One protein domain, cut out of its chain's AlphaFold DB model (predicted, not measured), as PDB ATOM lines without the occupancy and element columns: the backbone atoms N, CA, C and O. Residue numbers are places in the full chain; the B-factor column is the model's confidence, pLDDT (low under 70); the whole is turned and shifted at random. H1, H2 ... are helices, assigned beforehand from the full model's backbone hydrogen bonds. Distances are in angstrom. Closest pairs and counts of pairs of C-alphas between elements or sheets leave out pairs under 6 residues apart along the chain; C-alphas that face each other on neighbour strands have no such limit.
ATOM      1  N   ILE A   4     242.883 248.511 184.732       81.50
ATOM      2  CA  ILE A   4     242.291 249.846 184.648       81.50
ATOM      3  C   ILE A   4     242.819 250.618 183.424       81.50
ATOM      4  O   ILE A   4     242.047 251.318 182.775       81.50
ATOM      5  N   GLN A   5     244.096 250.461 183.054       83.56
ATOM      6  CA  GLN A   5     244.710 251.197 181.935       83.56
ATOM      7  C   GLN A   5     244.086 250.795 180.587       83.56
ATOM      8  O   GLN A   5     243.711 251.654 179.793       83.56
ATOM      9  N   ASN A   6     243.856 249.495 180.382       81.69
ATOM     10  CA  ASN A   6     243.260 248.966 179.150       81.69
ATOM     11  C   ASN A   6     241.808 249.436 178.959       81.69
ATOM     12  O   ASN A   6     241.349 249.657 177.836       81.69
ATOM     13  N   ILE A   7     241.070 249.611 180.061       80.62
ATOM     14  CA  ILE A   7     239.703 250.142 180.031       80.62
ATOM     15  C   ILE A   7     239.722 251.620 179.620       80.62
ATOM     16  O   ILE A   7     238.914 252.035 178.792       80.62
ATOM     17  N   LEU A   8     240.672 252.401 180.142       79.81
ATOM     18  CA  LEU A   8     240.833 253.811 179.783       79.81
ATOM     19  C   LEU A   8     241.217 253.988 178.305       79.81
ATOM     20  O   LEU A   8     240.642 254.836 177.625       79.81
ATOM     21  N   GLU A   9     242.117 253.156 177.778       82.56
ATOM     22  CA  GLU A   9     242.470 253.160 176.351       82.56
ATOM     23  C   GLU A   9     241.291 252.762 175.454       82.56
ATOM     24  O   GLU A   9     241.071 253.372 174.406       82.56
ATOM     25  N   THR A  10     240.469 251.797 175.873       80.62
ATOM     26  CA  THR A  10     239.264 251.383 175.128       80.62
ATOM     27  C   THR A  10     238.217 252.502 175.058       80.62
ATOM     28  O   THR A  10     237.588 252.706 174.018       80.62
ATOM     29  N   ILE A  11     238.046 253.262 176.145       81.19
ATOM     30  CA  ILE A  11     237.122 254.405 176.195       81.19
ATOM     31  C   ILE A  11     237.649 255.569 175.340       81.19
ATOM     32  O   ILE A  11     236.878 256.178 174.600       81.19
ATOM     33  N   ASN A  12     238.955 255.852 175.393       82.25
ATOM     34  CA  ASN A  12     239.571 256.948 174.636       82.25
ATOM     35  C   ASN A  12     239.698 256.654 173.133       82.25
ATOM     36  O   ASN A  12     239.576 257.566 172.320       82.25
ATOM     37  N   SER A  13     239.915 255.393 172.752       86.81
ATOM     38  CA  SER A  13     239.997 254.978 171.343       86.81
ATOM     39  C   SER A  13     238.655 255.050 170.614       86.81
ATOM     40  O   SER A  13     238.634 255.228 169.399       86.81
ATOM     41  N   ASN A  14     237.531 254.954 171.335       84.81
ATOM     42  CA  ASN A  14     236.189 254.922 170.754       84.81
ATOM     43  C   ASN A  14     235.290 256.027 171.335       84.81
ATOM     44  O   ASN A  14     234.335 255.737 172.065       84.81
ATOM     45  N   PRO A  15     235.531 257.300 170.967       81.25
ATOM     46  CA  PRO A  15     234.806 258.447 171.521       81.25
ATOM     47  C   PRO A  15     233.291 258.395 171.261       81.25
ATOM     48  O   PRO A  15     232.504 258.960 172.021       81.25
ATOM     49  N   TYR A  16     232.851 257.665 170.234       88.81
ATOM     50  CA  TYR A  16     231.433 257.470 169.924       88.81
ATOM     51  C   TYR A  16     230.661 256.749 171.039       88.81
ATOM     52  O   TYR A  16     229.501 257.080 171.286       88.81
ATOM     53  N   LEU A  17     231.297 255.812 171.754       85.44
ATOM     54  CA  LEU A  17     230.668 255.113 172.879       85.44
ATOM     55  C   LEU A  17     230.384 256.085 174.027       85.44
ATOM     56  O   LEU A  17     229.281 256.091 174.572       85.44
ATOM     57  N   ALA A  18     231.338 256.964 174.341       83.81
ATOM     58  CA  ALA A  18     231.163 257.987 175.366       83.81
ATOM     59  C   ALA A  18     230.005 258.942 175.026       83.81
ATOM     60  O   ALA A  18     229.180 259.246 175.887       83.81
ATOM     61  N   VAL A  19     229.887 259.359 173.760       87.62
ATOM     62  CA  VAL A  19     228.790 260.227 173.302       87.62
ATOM     63  C   VAL A  19     227.439 259.513 173.371       87.62
ATOM     64  O   VAL A  19     226.468 260.108 173.840       87.62
ATOM     65  N   ALA A  20     227.360 258.242 172.968       89.62
ATOM     66  CA  ALA A  20     226.125 257.461 173.044       89.62
ATOM     67  C   ALA A  20     225.641 257.307 174.497       89.62
ATOM     68  O   ALA A  20     224.482 257.600 174.797       89.62
ATOM     69  N   PHE A  21     226.540 256.938 175.416       87.81
ATOM     70  CA  PHE A  21     226.224 256.834 176.843       87.81
ATOM     71  C   PHE A  21     225.862 258.188 177.460       87.81
ATOM     72  O   PHE A  21     224.877 258.280 178.192       87.81
ATOM     73  N   SER A  22     226.600 259.253 177.141       87.06
ATOM     74  CA  SER A  22     226.298 260.601 177.631       87.06
ATOM     75  C   SER A  22     224.927 261.079 177.148       87.06
ATOM     76  O   SER A  22     224.119 261.561 177.940       87.06
ATOM     77  N   THR A  23     224.616 260.879 175.866       90.88
ATOM     78  CA  THR A  23     223.318 261.246 175.280       90.88
ATOM     79  C   THR A  23     222.190 260.465 175.941       90.88
ATOM     80  O   THR A  23     221.194 261.055 176.351       90.88
ATOM     81  N   TRP A  24     222.372 259.157 176.130       91.56
ATOM     82  CA  TRP A  24     221.429 258.312 176.855       91.56
ATOM     83  C   TRP A  24     221.159 258.859 178.263       91.56
ATOM     84  O   TRP A  24     220.014 259.132 178.617       91.56
ATOM     85  N   ILE A  25     222.207 259.125 179.044       87.69
ATOM     86  CA  ILE A  25     222.095 259.656 180.409       87.69
ATOM     87  C   ILE A  25     221.369 261.011 180.436       87.69
ATOM     88  O   ILE A  25     220.486 261.218 181.272       87.69
ATOM     89  N   VAL A  26     221.698 261.928 179.523       87.19
ATOM     90  CA  VAL A  26     221.064 263.255 179.441       87.19
ATOM     91  C   VAL A  26     219.586 263.141 179.068       87.19
ATOM     92  O   VAL A  26     218.762 263.836 179.662       87.19
ATOM     93  N   VAL A  27     219.224 262.230 178.162       90.25
ATOM     94  CA  VAL A  27     217.827 261.989 177.769       90.25
ATOM     95  C   VAL A  27     217.003 261.474 178.951       90.25
ATOM     96  O   VAL A  27     215.950 262.038 179.249       90.25
ATOM     97  N   TRP A  28     217.488 260.468 179.687       84.75
ATOM     98  CA  TRP A  28     216.774 259.951 180.864       84.75
ATOM     99  C   TRP A  28     216.666 260.991 181.989       84.75
ATOM    100  O   TRP A  28     215.604 261.126 182.601       84.75
ATOM    101  N   LYS A  29     217.718 261.786 182.224       77.75
ATOM    102  CA  LYS A  29     217.696 262.892 183.201       77.75
ATOM    103  C   LYS A  29     216.725 264.005 182.788       77.75
ATOM    104  O   LYS A  29     215.971 264.493 183.629       77.75
ATOM    105  N   GLY A  30     216.702 264.377 181.508       82.19
ATOM    106  CA  GLY A  30     215.794 265.384 180.956       82.19
ATOM    107  C   GLY A  30     214.329 264.952 181.016       82.19
ATOM    108  O   GLY A  30     213.470 265.735 181.418       82.19
ATOM    109  N   LEU A  31     214.040 263.682 180.714       84.56
ATOM    110  CA  LEU A  31     212.699 263.105 180.843       84.56
ATOM    111  C   LEU A  31     212.212 263.087 182.296       84.56
ATOM    112  O   LEU A  31     211.057 263.426 182.565       84.56
ATOM    113  N   ALA A  32     213.083 262.739 183.244       80.06
ATOM    114  CA  ALA A  32     212.756 262.782 184.666       80.06
ATOM    115  C   ALA A  32     212.464 264.221 185.140       80.06
ATOM    116  O   ALA A  32     211.490 264.450 185.864       80.06
ATOM    117  N   LEU A  33     213.233 265.206 184.655       76.31
ATOM    118  CA  LEU A  33     213.008 266.626 184.931       76.31
ATOM    119  C   LEU A  33     211.678 267.122 184.337       76.31
ATOM    120  O   LEU A  33     210.865 267.697 185.062       76.31
ATOM    121  N   TRP A  34     211.409 266.826 183.061       77.44
ATOM    122  CA  TRP A  34     210.157 267.173 182.374       77.44
ATOM    123  C   TRP A  34     208.943 266.614 183.117       77.44
ATOM    124  O   TRP A  34     207.968 267.322 183.372       77.44
ATOM    125  N   LYS A  35     209.021 265.348 183.543       76.94
ATOM    126  CA  LYS A  35     207.934 264.683 184.265       76.94
ATOM    127  C   LYS A  35     207.700 265.275 185.656       76.94
ATOM    128  O   LYS A  35     206.550 265.379 186.085       76.94
ATOM    129  N   SER A  36     208.763 265.693 186.344       73.56
ATOM    130  CA  SER A  36     208.659 266.364 187.646       73.56
ATOM    131  C   SER A  36     208.014 267.752 187.545       73.56
ATOM    132  O   SER A  36     207.156 268.090 188.366       73.56
ATOM    133  N   ALA A  37     208.351 268.511 186.495       70.50
ATOM    134  CA  ALA A  37     207.781 269.824 186.221       70.50
ATOM    135  C   ALA A  37     206.285 269.724 185.889       70.50
ATOM    136  O   ALA A  37     205.476 270.459 186.453       70.50
ATOM    137  N   GLN A  38     205.893 268.753 185.054       75.88
ATOM    138  CA  GLN A  38     204.496 268.559 184.651       75.88
ATOM    139  C   GLN A  38     203.584 268.105 185.798       75.88
ATOM    140  O   GLN A  38     202.429 268.513 185.862       75.88
ATOM    141  N   LYS A  39     204.087 267.286 186.733       76.19
ATOM    142  CA  LYS A  39     203.318 266.851 187.913       76.19
ATOM    143  C   LYS A  39     203.330 267.862 189.069       76.19
ATOM    144  O   LYS A  39     202.821 267.546 190.142       76.19
ATOM    145  N   GLY A  40     203.941 269.039 188.899       67.81
ATOM    146  CA  GLY A  40     204.097 270.015 189.981       67.81
ATOM    147  C   GLY A  40     204.922 269.483 191.160       67.81
ATOM    148  O   GLY A  40     204.874 270.045 192.256       67.81
ATOM    149  N   GLN A  41     205.695 268.411 190.950       70.75
ATOM    150  CA  GLN A  41     206.573 267.821 191.953       70.75
ATOM    151  C   GLN A  41     207.876 268.619 192.012       70.75
ATOM    152  O   GLN A  41     208.953 268.142 191.655       70.75
ATOM    153  N   LYS A  42     207.749 269.847 192.525       66.06
ATOM    154  CA  LYS A  42     208.846 270.774 192.837       66.06
ATOM    155  C   LYS A  42     210.034 270.087 193.542       66.06
ATOM    156  O   LYS A  42     211.158 270.403 193.169       66.06
ATOM    157  N   PRO A  43     209.853 269.109 194.462       71.12
ATOM    158  CA  PRO A  43     210.981 268.422 195.097       71.12
ATOM    159  C   PRO A  43     211.822 267.580 194.131       71.12
ATOM    160  O   PRO A  43     213.039 267.561 194.253       71.12
ATOM    161  N   TRP A  44     211.198 266.910 193.156       72.75
ATOM    162  CA  TRP A  44     211.902 266.059 192.187       72.75
ATOM    163  C   TRP A  44     212.636 266.877 191.125       72.75
ATOM    164  O   TRP A  44     213.749 266.526 190.736       72.75
ATOM    165  N   PHE A  45     212.042 268.002 190.716       69.56
ATOM    166  CA  PHE A  45     212.702 268.987 189.862       69.56
ATOM    167  C   PHE A  45     213.961 269.525 190.545       69.56
ATOM    168  O   PHE A  45     215.037 269.509 189.956       69.56
ATOM    169  N   VAL A  46     213.833 269.914 191.820       71.69
ATOM    170  CA  VAL A  46     214.940 270.407 192.644       71.69
ATOM    171  C   VAL A  46     215.987 269.313 192.869       71.69
ATOM    172  O   VAL A  46     217.155 269.583 192.653       71.69
ATOM    173  N   ALA A  47     215.615 268.070 193.190       74.12
ATOM    174  CA  ALA A  47     216.563 266.976 193.432       74.12
ATOM    175  C   ALA A  47     217.460 266.667 192.221       74.12
ATOM    176  O   ALA A  47     218.668 266.480 192.371       74.12
ATOM    177  N   ILE A  48     216.889 266.649 191.014       74.06
ATOM    178  CA  ILE A  48     217.661 266.420 189.786       74.06
ATOM    179  C   ILE A  48     218.544 267.635 189.473       74.06
ATOM    180  O   ILE A  48     219.673 267.458 189.022       74.06
ATOM    181  N   LEU A  49     218.078 268.855 189.753       71.19
ATOM    182  CA  LEU A  49     218.871 270.083 189.617       71.19
ATOM    183  C   LEU A  49     220.090 270.068 190.547       71.19
ATOM    184  O   LEU A  49     221.211 270.214 190.085       71.19
ATOM    185  N   VAL A  50     219.866 269.765 191.820       69.56
ATOM    186  CA  VAL A  50     220.827 269.679 192.931       69.56
ATOM    187  C   VAL A  50     221.916 268.630 192.725       69.56
ATOM    188  O   VAL A  50     223.078 268.839 193.045       69.56
ATOM    189  N   ILE A  51     221.559 267.471 192.181       75.12
ATOM    190  CA  ILE A  51     222.541 266.425 191.873       75.12
ATOM    191  C   ILE A  51     223.489 266.852 190.745       75.12
ATOM    192  O   ILE A  51     224.609 266.357 190.662       75.12
ATOM    193  N   ASN A  52     223.051 267.764 189.873       68.50
ATOM    194  CA  ASN A  52     223.910 268.358 188.850       68.50
ATOM    195  C   ASN A  52     224.603 269.631 189.347       68.50
ATOM    196  O   ASN A  52     225.661 269.982 188.832       68.50
ATOM    197  N   THR A  53     224.015 270.328 190.316       58.84
ATOM    198  CA  THR A  53     224.511 271.600 190.814       58.84
ATOM    199  C   THR A  53     224.704 271.530 192.320       58.84
ATOM    200  O   THR A  53     223.771 271.454 193.111       58.84
ATOM    201  N   LEU A  54     225.942 271.736 192.738       56.78
ATOM    202  CA  LEU A  54     226.315 272.173 194.084       56.78
ATOM    203  C   LEU A  54     225.440 273.349 194.634       56.78
ATOM    204  O   LEU A  54     225.513 273.657 195.818       56.78
ATOM    205  N   GLY A  55     224.562 273.953 193.816       54.53
ATOM    206  CA  GLY A  55     223.529 274.956 194.115       54.53
ATOM    207  C   GLY A  55     222.246 274.474 194.823       54.53
ATOM    208  O   GLY A  55     221.258 275.205 194.871       54.53
ATOM    209  N   LEU A  56     222.229 273.286 195.436       58.69
ATOM    210  CA  LEU A  56     221.235 272.975 196.481       58.69
ATOM    211  C   LEU A  56     221.351 273.907 197.682       58.69
ATOM    212  O   LEU A  56     220.349 274.264 198.307       58.69
ATOM    213  N   LEU A  57     222.593 274.245 198.021       62.62
ATOM    214  CA  LEU A  57     222.930 274.938 199.254       62.62
ATOM    215  C   LEU A  57     222.257 276.322 199.321       62.62
ATOM    216  O   LEU A  57     221.815 276.750 200.385       62.62
ATOM    217  N   GLU A  58     222.064 276.970 198.172       57.50
ATOM    218  CA  GLU A  58     221.406 278.275 198.035       57.50
ATOM    219  C   GLU A  58     219.870 278.210 198.063       57.50
ATOM    220  O   GLU A  58     219.222 279.122 198.583       57.50
ATOM    221  N   ILE A  59     219.258 277.118 197.591       67.12
ATOM    222  CA  ILE A  59     217.795 276.929 197.664       67.12
ATOM    223  C   ILE A  59     217.335 276.743 199.120       67.12
ATOM    224  O   ILE A  59     216.279 277.247 199.502       67.12
ATOM    225  N   ILE A  60     218.144 276.081 199.952       63.88
ATOM    226  CA  ILE A  60     217.886 275.905 201.392       63.88
ATOM    227  C   ILE A  60     217.897 277.251 202.124       63.88
ATOM    228  O   ILE A  60     217.042 277.498 202.977       63.88
ATOM    229  N   TYR A  61     218.811 278.149 201.754       62.62
ATOM    230  CA  TYR A  61     218.868 279.491 202.326       62.62
ATOM    231  C   TYR A  61     217.625 280.322 201.961       62.62
ATOM    232  O   TYR A  61     216.981 280.911 202.829       62.62
ATOM    233  N   LEU A  62     217.217 280.299 200.690       64.75
ATOM    234  CA  LEU A  62     216.036 281.017 200.191       64.75
ATOM    235  C   LEU A  62     214.708 280.536 200.802       64.75
ATOM    236  O   LEU A  62     213.804 281.344 201.014       64.75
ATOM    237  N   PHE A  63     214.572 279.242 201.104       65.44
ATOM    238  CA  PHE A  63     213.340 278.697 201.688       65.44
ATOM    239  C   PHE A  63     213.223 278.920 203.204       65.44
ATOM    240  O   PHE A  63     212.109 278.964 203.728       65.44
ATOM    241  N   LEU A  64     214.348 279.068 203.913       63.78
ATOM    242  CA  LEU A  64     214.377 279.174 205.375       63.78
ATOM    243  C   LEU A  64     214.135 280.606 205.885       63.78
ATOM    244  O   LEU A  64     213.607 280.798 206.979       63.78
ATOM    245  N   VAL A  65     214.470 281.623 205.090       58.66
ATOM    246  CA  VAL A  65     214.506 283.020 205.554       58.66
ATOM    247  C   VAL A  65     213.153 283.776 205.617       58.66
ATOM    248  O   VAL A  65     213.049 284.690 206.435       58.66
TER     249      VAL A  65
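AT A GLANCE: This is residues 4 to 65 of the 77 residues of the protein "DUF5652 domain-containing protein" of Candidatus Shapirobacteria bacterium CG09_land_8_20_14_0_10_39_12 (UniProt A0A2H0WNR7). A long helix, H2, has short H1 at a right angle at its first end, while H3 folds back along its last part and H4 turns back again beyond H3. The 62 printed residues have four named helices, H1 to H4, and no named strand: all helix. The whole is an extended rod, spanning 51 by 24 by 13 A, with radius of gyration of the C-alphas 16.9 A.

IN THESE COORDINATES: H1, residues 4 to 13, begins at C-alpha 4 (242.291, 249.846, 184.648). H2, residues 15 to 38, is 34.5 A long. H3 is residues 42 to 52; H4, residues 56 to 65, ends at C-alpha 65 (214.506, 283.020, 205.554).

HOW THE PARTS SIT: H1 and H2 are close but not clearly touching, about perpendicular at 87 degrees; C-alphas 11 and 18 are closest, 7.0 A apart. H2 touches H3 with residues 29 to 37 alone, a helical hairpin at a shallow tilt of 23 degrees; C-alphas 36 and 45 are closest, 5.3 A apart. H3 and H4 only just touch, only at the corner, with 3 pairs of C-alphas within 8 A; C-alphas 50 and 56 are closest, 4.9 A apart. Every O i to N i+4 pair is within hydrogen-bond range in H1, H2 and H3, and 5 of 6 in H4.

THE WHOLE: Residues 4 to 28 and 60 to 65 stand free. The printed part has no cut, and its three links are tight. Residues 40, 42, 45, 50 and 52 to 65 have pLDDT under 70.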